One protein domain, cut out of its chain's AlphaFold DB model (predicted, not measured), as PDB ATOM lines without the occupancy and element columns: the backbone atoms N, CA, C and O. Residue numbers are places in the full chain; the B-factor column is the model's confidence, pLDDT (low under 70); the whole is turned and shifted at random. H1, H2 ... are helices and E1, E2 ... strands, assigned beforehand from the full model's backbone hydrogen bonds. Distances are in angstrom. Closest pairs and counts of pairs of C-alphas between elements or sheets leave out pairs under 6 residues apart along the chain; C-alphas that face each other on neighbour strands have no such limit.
ATOM      1  N   ARG A  11     199.723 176.808 223.609       91.94
ATOM      2  CA  ARG A  11     200.222 175.968 222.516       91.94
ATOM      3  C   ARG A  11     201.723 176.171 222.353       91.94
ATOM      4  O   ARG A  11     202.181 177.292 222.149       91.94
ATOM      5  N   VAL A  12     202.465 175.074 222.374       91.12
ATOM      6  CA  VAL A  12     203.910 175.029 222.146       91.12
ATOM      7  C   VAL A  12     204.167 174.253 220.863       91.12
ATOM      8  O   VAL A  12     203.680 173.132 220.718       91.12
ATOM      9  N   ARG A  13     204.925 174.836 219.935       89.12
ATOM     10  CA  ARG A  13     205.397 174.177 218.714       89.12
ATOM     11  C   ARG A  13     206.919 174.198 218.686       89.12
ATOM     12  O   ARG A  13     207.512 175.238 218.941       89.12
ATOM     13  N   VAL A  14     207.537 173.066 218.371       88.19
ATOM     14  CA  VAL A  14     208.987 172.936 218.216       88.19
ATOM     15  C   VAL A  14     209.297 172.390 216.828       88.19
ATOM     16  O   VAL A  14     208.792 171.335 216.451       88.19
ATOM     17  N   SER A  15     210.137 173.108 216.088       85.69
ATOM     18  CA  SER A  15     210.556 172.799 214.721       85.69
ATOM     19  C   SER A  15     212.046 172.467 214.691       85.69
ATOM     20  O   SER A  15     212.857 173.369 214.915       85.69
ATOM     21  N   PRO A  16     212.445 171.214 214.418       85.00
ATOM     22  CA  PRO A  16     213.855 170.862 214.274       85.00
ATOM     23  C   PRO A  16     214.514 171.659 213.141       85.00
ATOM     24  O   PRO A  16     213.941 171.816 212.061       85.00
ATOM     25  N   LEU A  17     215.724 172.166 213.377       78.25
ATOM     26  CA  LEU A  17     216.455 172.926 212.365       78.25
ATOM     27  C   LEU A  17     217.186 171.992 211.383       78.25
ATOM     28  O   LEU A  17     217.692 170.942 211.796       78.25
ATOM     29  N   PRO A  18     217.275 172.361 210.088       73.38
ATOM     30  CA  PRO A  18     218.086 171.628 209.122       73.38
ATOM     31  C   PRO A  18     219.573 171.709 209.495       73.38
ATOM     32  O   PRO A  18     220.076 172.785 209.820       73.38
ATOM     33  N   GLN A  19     220.285 170.582 209.423       69.94
ATOM     34  CA  GLN A  19     221.737 170.543 209.604       69.94
ATOM     35  C   GLN A  19     222.465 170.822 208.284       69.94
ATOM     36  O   GLN A  19     221.961 170.561 207.190       69.94
ATOM     37  N   SER A  20     223.689 171.348 208.379       67.62
ATOM     38  CA  SER A  20     224.540 171.640 207.216       67.62
ATOM     39  C   SER A  20     224.984 170.392 206.444       67.62
ATOM     40  O   SER A  20     225.558 170.514 205.366       67.62
ATOM     41  N   ASP A  21     224.746 169.197 206.989       69.75
ATOM     42  CA  ASP A  21     225.081 167.903 206.387       69.75
ATOM     43  C   ASP A  21     224.046 167.424 205.346       69.75
ATOM     44  O   ASP A  21     224.185 166.335 204.787       69.75
ATOM     45  N   GLY A  22     223.026 168.244 205.056       66.62
ATOM     46  CA  GLY A  22     222.056 168.018 203.984       66.62
ATOM     47  C   GLY A  22     220.971 166.996 204.314       66.62
ATOM     48  O   GLY A  22     220.161 166.662 203.445       66.62
ATOM     49  N   ARG A  23     220.923 166.488 205.548       71.19
ATOM     50  CA  ARG A  23     219.821 165.633 205.978       71.19
ATOM     51  C   ARG A  23     218.551 166.471 206.188       71.19
ATOM     52  O   ARG A  23     218.606 167.680 206.410       71.19
ATOM     53  N   VAL A  24     217.386 165.823 206.128       69.88
ATOM     54  CA  VAL A  24     216.081 166.481 206.325       69.88
ATOM     55  C   VAL A  24     215.716 166.467 207.814       69.88
ATOM     56  O   VAL A  24     215.751 165.386 208.407       69.88
ATOM     57  N   PRO A  25     215.396 167.621 208.432       76.31
ATOM     58  CA  PRO A  25     214.969 167.669 209.828       76.31
ATOM     59  C   PRO A  25     213.684 166.864 210.048       76.31
ATOM     60  O   PRO A  25     212.879 166.684 209.132       76.31
ATOM     61  N   GLY A  26     213.486 166.375 211.274       77.06
ATOM     62  CA  GLY A  26     212.231 165.724 211.645       77.06
ATOM     63  C   GLY A  26     211.034 166.688 211.611       77.06
ATOM     64  O   GLY A  26     211.217 167.904 211.520       77.06
ATOM     65  N   PRO A  27     209.799 166.157 211.662       85.75
ATOM     66  CA  PRO A  27     208.595 166.976 211.620       85.75
ATOM     67  C   PRO A  27     208.465 167.848 212.872       85.75
ATOM     68  O   PRO A  27     209.025 167.544 213.927       85.75
ATOM     69  N   ASP A  28     207.654 168.899 212.768       87.56
ATOM     70  CA  ASP A  28     207.312 169.726 213.922       87.56
ATOM     71  C   ASP A  28     206.576 168.917 214.993       87.56
ATOM     72  O   ASP A  28     205.661 168.143 214.700       87.56
ATOM     73  N   ALA A  29     206.920 169.172 216.250       89.81
ATOM     74  CA  ALA A  29     206.185 168.681 217.403       89.81
ATOM     75  C   ALA A  29     205.292 169.795 217.955       89.81
ATOM     76  O   ALA A  29     205.718 170.945 218.060       89.81
ATOM     77  N   THR A  30     204.060 169.467 218.341       92.44
ATOM     78  CA  THR A  30     203.152 170.424 218.986       92.44
ATOM     79  C   THR A  30     202.522 169.822 220.231       92.44
ATOM     80  O   THR A  30     202.202 168.637 220.259       92.44
ATOM     81  N   ALA A  31     202.343 170.645 221.259       94.62
ATOM     82  CA  ALA A  31     201.641 170.295 222.484       94.62
ATOM     83  C   ALA A  31     200.815 171.486 222.975       94.62
ATOM     84  O   ALA A  31     201.014 172.626 222.554       94.62
ATOM     85  N   THR A  32     199.851 171.217 223.847       95.00
ATOM     86  CA  THR A  32     199.095 172.247 224.561       95.00
ATOM     87  C   THR A  32     199.156 171.937 226.046       95.00
ATOM     88  O   THR A  32     199.074 170.765 226.410       95.00
ATOM     89  N   THR A  33     199.341 172.956 226.881       95.56
ATOM     90  CA  THR A  33     199.361 172.763 228.332       95.56
ATOM     91  C   THR A  33     198.006 172.298 228.854       95.56
ATOM     92  O   THR A  33     196.957 172.780 228.411       95.56
ATOM     93  N   ASP A  34     198.041 171.365 229.802       94.31
ATOM     94  CA  ASP A  34     196.868 170.897 230.539       94.31
ATOM     95  C   ASP A  34     196.429 171.890 231.634       94.31
ATOM     96  O   ASP A  34     197.017 172.959 231.805       94.31
ATOM     97  N   ASP A  35     195.404 171.525 232.407       91.88
ATOM     98  CA  ASP A  35     194.870 172.341 233.509       91.88
ATOM     99  C   ASP A  35     195.898 172.638 234.616       91.88
ATOM    100  O   ASP A  35     195.724 173.580 235.390       91.88
ATOM    101  N   SER A  36     196.982 171.861 234.688       90.31
ATOM    102  CA  SER A  36     198.102 172.071 235.608       90.31
ATOM    103  C   SER A  36     199.249 172.881 234.996       90.31
ATOM    104  O   SER A  36     200.248 173.136 235.667       90.31
ATOM    105  N   GLY A  37     199.107 173.332 233.745       92.00
ATOM    106  CA  GLY A  37     200.123 174.086 233.016       92.00
ATOM    107  C   GLY A  37     201.251 173.230 232.444       92.00
ATOM    108  O   GLY A  37     202.228 173.779 231.941       92.00
ATOM    109  N   VAL A  38     201.134 171.903 232.507       93.50
ATOM    110  CA  VAL A  38     202.170 170.981 232.041       93.50
ATOM    111  C   VAL A  38     201.923 170.641 230.577       93.50
ATOM    112  O   VAL A  38     200.793 170.411 230.152       93.50
ATOM    113  N   TYR A  39     202.995 170.593 229.789       93.25
ATOM    114  CA  TYR A  39     202.979 170.065 228.431       93.25
ATOM    115  C   TYR A  39     204.071 169.008 228.273       93.25
ATOM    116  O   TYR A  39     205.089 169.014 228.961       93.25
ATOM    117  N   THR A  40     203.871 168.075 227.351       90.75
ATOM    118  CA  THR A  40     204.898 167.112 226.952       90.75
ATOM    119  C   THR A  40     204.899 167.027 225.440       90.75
ATOM    120  O   THR A  40     203.846 166.901 224.819       90.75
ATOM    121  N   LEU A  41     206.084 167.117 224.850       87.31
ATOM    122  CA  LEU A  41     206.285 166.984 223.417       87.31
ATOM    123  C   LEU A  41     207.483 166.075 223.167       87.31
ATOM    124  O   LEU A  41     208.489 166.145 223.869       87.31
ATOM    125  N   THR A  42     207.366 165.212 222.165       84.81
ATOM    126  CA  THR A  42     208.479 164.398 221.680       84.81
ATOM    127  C   THR A  42     208.956 165.013 220.380       84.81
ATOM    128  O   THR A  42     208.244 164.972 219.378       84.81
ATOM    129  N   VAL A  43     210.152 165.598 220.398       78.12
ATOM    130  CA  VAL A  43     210.793 166.093 219.180       78.12
ATOM    131  C   VAL A  43     211.613 164.960 218.589       78.12
ATOM    132  O   VAL A  43     212.552 164.473 219.214       78.12
ATOM    133  N   LEU A  44     211.261 164.538 217.380       74.81
ATOM    134  CA  LEU A  44     212.111 163.646 216.605       74.81
ATOM    135  C   LEU A  44     213.174 164.501 215.922       74.81
ATOM    136  O   LEU A  44     212.937 165.097 214.877       74.81
ATOM    137  N   THR A  45     214.328 164.609 216.561       67.12
ATOM    138  CA  THR A  45     215.494 165.302 216.014       67.12
ATOM    139  C   THR A  45     216.450 164.319 215.336       67.12
ATOM    140  O   THR A  45     216.142 163.148 215.114       67.12
ATOM    141  N   TRP A  46     217.643 164.812 215.020       66.44
ATOM    142  CA  TRP A  46     218.814 164.050 214.600       66.44
ATOM    143  C   TRP A  46     219.197 162.933 215.580       66.44
ATOM    144  O   TRP A  46     218.731 162.912 216.722       66.44
ATOM    145  N   THR A  47     220.076 162.017 215.152       63.78
ATOM    146  CA  THR A  47     220.595 160.974 216.053       63.78
ATOM    147  C   THR A  47     221.301 161.610 217.262       63.78
ATOM    148  O   THR A  47     221.855 162.708 217.127       63.78
ATOM    149  N   PRO A  48     221.319 160.953 218.436       60.88
ATOM    150  CA  PRO A  48     221.983 161.481 219.630       60.88
ATOM    151  C   PRO A  48     223.442 161.899 219.386       60.88
ATOM    152  O   PRO A  48     223.897 162.903 219.925       60.88
ATOM    153  N   GLU A  49     224.160 161.186 218.517       60.00
ATOM    154  CA  GLU A  49     225.543 161.494 218.138       60.00
ATOM    155  C   GLU A  49     225.641 162.773 217.292       60.00
ATOM    156  O   GLU A  49     226.564 163.566 217.474       60.00
ATOM    157  N   ALA A  50     224.678 163.005 216.393       58.69
ATOM    158  CA  ALA A  50     224.616 164.211 215.570       58.69
ATOM    159  C   ALA A  50     224.279 165.456 216.409       58.69
ATOM    160  O   ALA A  50     224.838 166.521 216.158       58.69
ATOM    161  N   LEU A  51     223.438 165.313 217.441       62.28
ATOM    162  CA  LEU A  51     223.181 166.364 218.434       62.28
ATOM    163  C   LEU A  51     224.409 166.629 219.314       62.28
ATOM    164  O   LEU A  51     224.786 167.778 219.499       62.28
ATOM    165  N   ALA A  52     225.086 165.582 219.793       60.38
ATOM    166  CA  ALA A  52     226.279 165.721 220.634       60.38
ATOM    167  C   ALA A  52     227.475 166.351 219.895       60.38
ATOM    168  O   ALA A  52     228.337 166.970 220.512       60.38
ATOM    169  N   SER A  53     227.535 166.199 218.567       55.88
ATOM    170  CA  SER A  53     228.529 166.859 217.708       55.88
ATOM    171  C   SER A  53     228.127 168.270 217.251       55.88
ATOM    172  O   SER A  53     228.938 168.985 216.660       55.88
ATOM    173  N   SER A  54     226.877 168.671 217.503       56.97
ATOM    174  CA  SER A  54     226.317 169.947 217.071       56.97
ATOM    175  C   SER A  54     226.692 171.046 218.060       56.97
ATOM    176  O   SER A  54     226.044 171.223 219.081       56.97
ATOM    177  N   GLY A  55     227.677 171.876 217.716       57.12
ATOM    178  CA  GLY A  55     227.865 173.183 218.368       57.12
ATOM    179  C   GLY A  55     226.796 174.221 217.980       57.12
ATOM    180  O   GLY A  55     227.068 175.415 218.034       57.12
ATOM    181  N   SER A  56     225.638 173.784 217.465       60.75
ATOM    182  CA  SER A  56     224.611 174.600 216.801       60.75
ATOM    183  C   SER A  56     223.231 174.434 217.448       60.75
ATOM    184  O   SER A  56     222.941 173.409 218.064       60.75
ATOM    185  N   PHE A  57     222.370 175.438 217.265       69.00
ATOM    186  CA  PHE A  57     220.970 175.437 217.707       69.00
ATOM    187  C   PHE A  57     220.202 174.264 217.092       69.00
ATOM    188  O   PHE A  57     220.280 174.033 215.883       69.00
ATOM    189  N   GLN A  58     219.466 173.523 217.920       74.44
ATOM    190  CA  GLN A  58     218.892 172.235 217.512       74.44
ATOM    191  C   GLN A  58     217.470 172.371 216.952       74.44
ATOM    192  O   GLN A  58     217.066 171.611 216.068       74.44
ATOM    193  N   ALA A  59     216.705 173.348 217.442       80.56
ATOM    194  CA  ALA A  59     215.323 173.567 217.041       80.56
ATOM    195  C   ALA A  59     214.888 175.021 217.251       80.56
ATOM    196  O   ALA A  59     215.505 175.774 218.006       80.56
ATOM    197  N   MET A  60     213.783 175.385 216.609       82.19
ATOM    198  CA  MET A  60     213.042 176.603 216.900       82.19
ATOM    199  C   MET A  60     211.812 176.295 217.752       82.19
ATOM    200  O   MET A  60     211.175 175.266 217.547       82.19
ATOM    201  N   MET A  61     211.435 177.200 218.651       84.12
ATOM    202  CA  MET A  61     210.225 177.101 219.469       84.12
ATOM    203  C   MET A  61     209.287 178.273 219.217       84.12
ATOM    204  O   MET A  61     209.698 179.422 219.297       84.12
ATOM    205  N   GLU A  62     208.014 177.995 218.987       85.69
ATOM    206  CA  GLU A  62     206.947 178.991 218.965       85.69
ATOM    207  C   GLU A  62     206.005 178.742 220.143       85.69
ATOM    208  O   GLU A  62     205.562 177.613 220.377       85.69
ATOM    209  N   VAL A  63     205.661 179.807 220.869       85.12
ATOM    210  CA  VAL A  63     204.724 179.754 221.996       85.12
ATOM    211  C   VAL A  63     203.518 180.625 221.686       85.12
ATOM    212  O   VAL A  63     203.641 181.805 221.389       85.12
ATOM    213  N   THR A  64     202.324 180.055 221.755       86.31
ATOM    214  CA  THR A  64     201.072 180.798 221.596       86.31
ATOM    215  C   THR A  64     200.312 180.760 222.920       86.31
ATOM    216  O   THR A  64     199.713 179.728 223.241       86.31
ATOM    217  N   PRO A  65     200.351 181.843 223.717       86.00
ATOM    218  CA  PRO A  65     199.577 181.927 224.946       86.00
ATOM    219  C   PRO A  65     198.069 182.075 224.658       86.00
ATOM    220  O   PRO A  65     197.685 182.526 223.572       86.00
ATOM    221  N   PRO A  66     197.200 181.740 225.630       86.25
ATOM    222  CA  PRO A  66     195.793 182.126 225.603       86.25
ATOM    223  C   PRO A  66     195.609 183.643 225.460       86.25
ATOM    224  O   PRO A  66     196.478 184.436 225.827       86.25
ATOM    225  N   ALA A  67     194.444 184.060 224.961       81.69
ATOM    226  CA  ALA A  67     194.126 185.475 224.791       81.69
ATOM    227  C   ALA A  67     194.260 186.258 226.112       81.69
ATOM    228  O   ALA A  67     193.792 185.813 227.158       81.69
ATOM    229  N   GLY A  68     194.881 187.438 226.046       78.19
ATOM    230  CA  GLY A  68     195.114 188.309 227.204       78.19
ATOM    231  C   GLY A  68     196.385 187.997 228.001       78.19
ATOM    232  O   GLY A  68     196.746 188.783 228.876       78.19
ATOM    233  N   LEU A  69     197.086 186.904 227.686       83.50
ATOM    234  CA  LEU A  69     198.389 186.587 228.263       83.50
ATOM    235  C   LEU A  69     199.520 186.857 227.269       83.50
ATOM    236  O   LEU A  69     199.375 186.687 226.059       83.50
ATOM    237  N   LEU A  70     200.668 187.246 227.808       80.94
ATOM    238  CA  LEU A  70     201.934 187.385 227.105       80.94
ATOM    239  C   LEU A  70     202.952 186.425 227.703       80.94
ATOM    240  O   LEU A  70     202.922 186.134 228.900       80.94
ATOM    241  N   VAL A  71     203.872 185.959 226.869       80.88
ATOM    242  CA  VAL A  71     205.045 185.226 227.342       80.88
ATOM    243  C   VAL A  71     206.055 186.248 227.863       80.88
ATOM    244  O   VAL A  71     206.429 187.171 227.146       80.88
ATOM    245  N   LEU A  72     206.446 186.102 229.126       78.06
ATOM    246  CA  LEU A  72     207.392 186.973 229.825       78.06
ATOM    247  C   LEU A  72     208.803 186.396 229.863       78.06
ATOM    248  O   LEU A  72     209.765 187.153 229.933       78.06
ATOM    249  N   ASP A  73     208.917 185.072 229.856       78.50
ATOM    250  CA  ASP A  73     210.199 184.381 229.854       78.50
ATOM    251  C   ASP A  73     210.031 182.956 229.329       78.50
ATOM    252  O   ASP A  73     208.969 182.346 229.492       78.50
ATOM    253  N   VAL A  74     211.088 182.431 228.718       81.44
ATOM    254  CA  VAL A  74     211.208 181.021 228.348       81.44
ATOM    255  C   VAL A  74     212.601 180.577 228.759       81.44
ATOM    256  O   VAL A  74     213.588 181.203 228.377       81.44
ATOM    257  N   THR A  75     212.719 179.505 229.532       83.25
ATOM    258  CA  THR A  75     214.046 179.014 229.918       83.25
ATOM    259  C   THR A  75     214.737 178.319 228.739       83.25
ATOM    260  O   THR A  75     214.090 177.774 227.846       83.25
ATOM    261  N   ARG A  76     216.080 178.321 228.728       77.50
ATOM    262  CA  ARG A  76     216.920 177.566 227.763       77.50
ATOM    263  C   ARG A  76     216.793 177.973 226.285       77.50
ATOM    264  O   ARG A  76     217.130 177.192 225.394       77.50
ATOM    265  N   VAL A  77     216.377 179.206 226.020       75.31
ATOM    266  CA  VAL A  77     216.417 179.811 224.679       75.31
ATOM    267  C   VAL A  77     217.578 180.795 224.547       75.31
ATOM    268  O   VAL A  77     218.062 181.352 225.533       75.31
ATOM    269  N   LEU A  78     218.017 181.013 223.309       64.50
ATOM    270  CA  LEU A  78     218.942 182.078 222.933       64.50
ATOM    271  C   LEU A  78     218.219 183.148 222.106       64.50
ATOM    272  O   LEU A  78     217.343 182.853 221.292       64.50
ATOM    273  N   GLY A  79     218.610 184.402 222.339       52.72
ATOM    274  CA  GLY A  79     217.767 185.575 222.105       52.72
ATOM    275  C   GLY A  79     217.221 186.034 223.453       52.72
ATOM    276  O   GLY A  79     216.698 185.216 224.201       52.72
ATOM    277  N   GLY A  80     217.469 187.294 223.817       45.94
ATOM    278  CA  GLY A  80     217.214 187.808 225.165       45.94
ATOM    279  C   GLY A  80     215.743 187.734 225.601       45.94
ATOM    280  O   GLY A  80     214.895 187.234 224.859       45.94
ATOM    281  N   PRO A  81     215.421 188.271 226.792       45.06
ATOM    282  CA  PRO A  81     214.043 188.357 227.263       45.06
ATOM    283  C   PRO A  81     213.116 188.955 226.185       45.06
ATOM    284  O   PRO A  81     213.586 189.759 225.368       45.06
ATOM    285  N   PRO A  82     211.810 188.614 226.178       48.97
ATOM    286  CA  PRO A  82     210.818 189.222 225.292       48.97
ATOM    287  C   PRO A  82     210.973 190.741 225.309       48.97
ATOM    288  O   PRO A  82     210.823 191.392 226.340       48.97
ATOM    289  N   GLY A  83     211.406 191.275 224.175       43.22
ATOM    290  CA  GLY A  83     211.938 192.627 224.088       43.22
ATOM    291  C   GLY A  83     212.988 192.793 222.997       43.22
ATOM    292  O   GLY A  83     213.260 193.908 222.582       43.22
ATOM    293  N   THR A  84     213.588 191.739 222.446       38.91
ATOM    294  CA  THR A  84     214.538 191.918 221.333       38.91
ATOM    295  C   THR A  84     213.913 191.541 219.991       38.91
ATOM    296  O   THR A  84     213.963 190.395 219.538       38.91
ATOM    297  N   THR A  85     213.351 192.577 219.357       35.88
ATOM    298  CA  THR A  85     212.895 192.656 217.959       35.88
ATOM    299  C   THR A  85     211.475 192.119 217.716       35.88
ATOM    300  O   THR A  85     211.211 190.945 217.906       35.88
ATOM    301  N   ALA A  86     210.575 192.982 217.228       34.50
ATOM    302  CA  ALA A  86     209.188 192.685 216.827       34.50
ATOM    303  C   ALA A  86     208.336 192.010 217.918       34.50
ATOM    304  O   ALA A  86     208.200 190.792 217.986       34.50
ATOM    305  N   GLY A  87     207.755 192.840 218.774       40.72
ATOM    306  CA  GLY A  87     207.066 192.413 219.974       40.72
ATOM    307  C   GLY A  87     205.738 191.672 219.803       40.72
ATOM    308  O   GLY A  87     204.649 192.216 219.961       40.72
ATOM    309  N   MET A  88     205.864 190.383 219.545       39.41
ATOM    310  CA  MET A  88     204.867 189.360 219.811       39.41
ATOM    311  C   MET A  88     205.646 188.067 220.047       39.41
ATOM    312  O   MET A  88     206.368 187.628 219.156       39.41
ATOM    313  N   LEU A  89     205.506 187.432 221.214       49.19
ATOM    314  CA  LEU A  89     205.896 186.022 221.339       49.19
ATOM    315  C   LEU A  89     204.838 185.081 220.759       49.19
ATOM    316  O   LEU A  89     205.151 183.927 220.500       49.19
ATOM    317  N   THR A  90     203.641 185.577 220.433       51.16
ATOM    318  CA  THR A  90     202.688 184.860 219.578       51.16
ATOM    319  C   THR A  90     203.288 184.631 218.191       51.16
ATOM    320  O   THR A  90     203.261 185.514 217.337       51.16
ATOM    321  N   GLY A  91     203.817 183.425 217.976       46.91
ATOM    322  CA  GLY A  91     204.259 182.949 216.664       46.91
ATOM    323  C   GLY A  91     205.675 183.351 216.253       46.91
ATOM    324  O   GLY A  91     205.997 183.253 215.070       46.91
ATOM    325  N   ARG A  92     206.529 183.799 217.187       57.81
ATOM    326  CA  ARG A  92     207.941 184.061 216.880       57.81
ATOM    327  C   ARG A  92     208.805 182.841 217.218       57.81
ATOM    328  O   ARG A  92     208.752 182.391 218.361       57.81
ATOM    329  N   PRO A  93     209.610 182.325 216.275       65.31
ATOM    330  CA  PRO A  93     210.465 181.182 216.555       65.31
ATOM    331  C   PRO A  93     211.673 181.602 217.422       65.31
ATOM    332  O   PRO A  93     212.412 182.517 217.057       65.31
ATOM    333  N   LEU A  94     211.890 180.929 218.554       71.94
ATOM    334  CA  LEU A  94     213.030 181.077 219.472       71.94
ATOM    335  C   LEU A  94     214.063 179.984 219.214       71.94
ATOM    336  O   LEU A  94     213.677 178.834 219.045       71.94
ATOM    337  N   MET A  95     215.358 180.306 219.227       77.00
ATOM    338  CA  MET A  95     216.400 179.285 219.086       77.00
ATOM    339  C   MET A  95     216.562 178.529 220.401       77.00
ATOM    340  O   MET A  95     216.969 179.108 221.408       77.00
ATOM    341  N   LEU A  96     216.252 177.236 220.383       77.81
ATOM    342  CA  LEU A  96     216.547 176.342 221.493       77.81
ATOM    343  C   LEU A  96     218.014 175.915 221.430       77.81
ATOM    344  O   LEU A  96     218.546 175.607 220.354       77.81
ATOM    345  N   GLY A  97     218.653 175.905 222.600       71.88
ATOM    346  CA  GLY A  97     219.939 175.243 222.791       71.88
ATOM    347  C   GLY A  97     219.793 173.721 222.744       71.88
ATOM    348  O   GLY A  97     218.935 173.179 222.043       71.88
ATOM    349  N   ASP A  98     220.629 173.031 223.514       66.69
ATOM    350  CA  ASP A  98     220.473 171.594 223.718       66.69
ATOM    351  C   ASP A  98     219.096 171.294 224.331       66.69
ATOM    352  O   ASP A  98     218.643 171.970 225.257       66.69
ATOM    353  N   LEU A  99     218.396 170.293 223.791       72.62
ATOM    354  CA  LEU A  99     217.041 169.920 224.225       72.62
ATOM    355  C   LEU A  99     217.032 169.064 225.508       72.62
ATOM    356  O   LEU A  99     216.226 168.140 225.639       72.62
ATOM    357  N   ASP A 100     217.927 169.331 226.460       70.75
ATOM    358  CA  ASP A 100     218.057 168.539 227.678       70.75
ATOM    359  C   ASP A 100     217.227 169.110 228.847       70.75
ATOM    360  O   ASP A 100     217.426 170.215 229.339       70.75
ATOM    361  N   GLY A 101     216.254 168.339 229.339       77.19
ATOM    362  CA  GLY A 101     215.421 168.680 230.505       77.19
ATOM    363  C   GLY A 101     214.217 169.601 230.223       77.19
ATOM    364  O   GLY A 101     213.834 169.827 229.082       77.19
ATOM    365  N   ALA A 102     213.597 170.122 231.289       85.38
ATOM    366  CA  ALA A 102     212.381 170.937 231.212       85.38
ATOM    367  C   ALA A 102     212.604 172.343 230.617       85.38
ATOM    368  O   ALA A 102     213.611 172.999 230.888       85.38
ATOM    369  N   ILE A 103     211.638 172.813 229.829       86.56
ATOM    370  CA  ILE A 103     211.547 174.196 229.353       86.56
ATOM    371  C   ILE A 103     210.354 174.819 230.073       86.56
ATOM    372  O   ILE A 103     209.231 174.333 229.947       86.56
ATOM    373  N   ASP A 104     210.604 175.879 230.831       88.44
ATOM    374  CA  ASP A 104     209.586 176.594 231.590       88.44
ATOM    375  C   ASP A 104     209.182 177.852 230.827       88.44
ATOM    376  O   ASP A 104     210.034 178.584 230.318       88.44
TER     377      ASP A 104
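Overview. This is residues 11 to 104 of the 290 residues of an uncharacterized protein of Chloroflexi bacterium (UniProt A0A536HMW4). With little regular structure, this is one twisted antiparallel sheet, E2 E1 E3 E5, among long loops, with E4 off one face and small H1 at one far end. The 94 printed residues, mostly strand in class, run E1 E2 H1 E3 E4 E5, with 30 in named elements. The whole is compact, radius of gyration of the C-alphas 13.7 A, spanning 42 by 30 by 20 A.

Along the chain. Find C-alpha 11 at (200.222, 175.968, 222.516); E1 runs 16.7 A to residue 16. Find E2 at residues 29 to 32, E3 at 59 to 64 (16.6 A), E4 at 69 to 74, H1 at 48 to 52, and E5 at 94 to 96, ending at (216.547, 176.342, 221.493).

Arrangement. Look across E1 and E3 for N 13 and O 62, 2.9 A; across hairpin E1 and E2 for N 14 and O 29, 2.8 A; across E3 and E5 for N 61 and O 94, 2.8 A. E4 pairs with no named strand. H1, its O i to N i+4 pair within hydrogen-bond range, is not on the sheet. E2, H1 and E3 form a split strand-helix-strand unit, E1 between its strands, crossover right-handed.

Size, cuts and confidence. The printed part has no cut. Links E1 to E2, E2 to H1 and E4 to E5 are long. Low-confidence residues include 45 to 57 and 78 to 93.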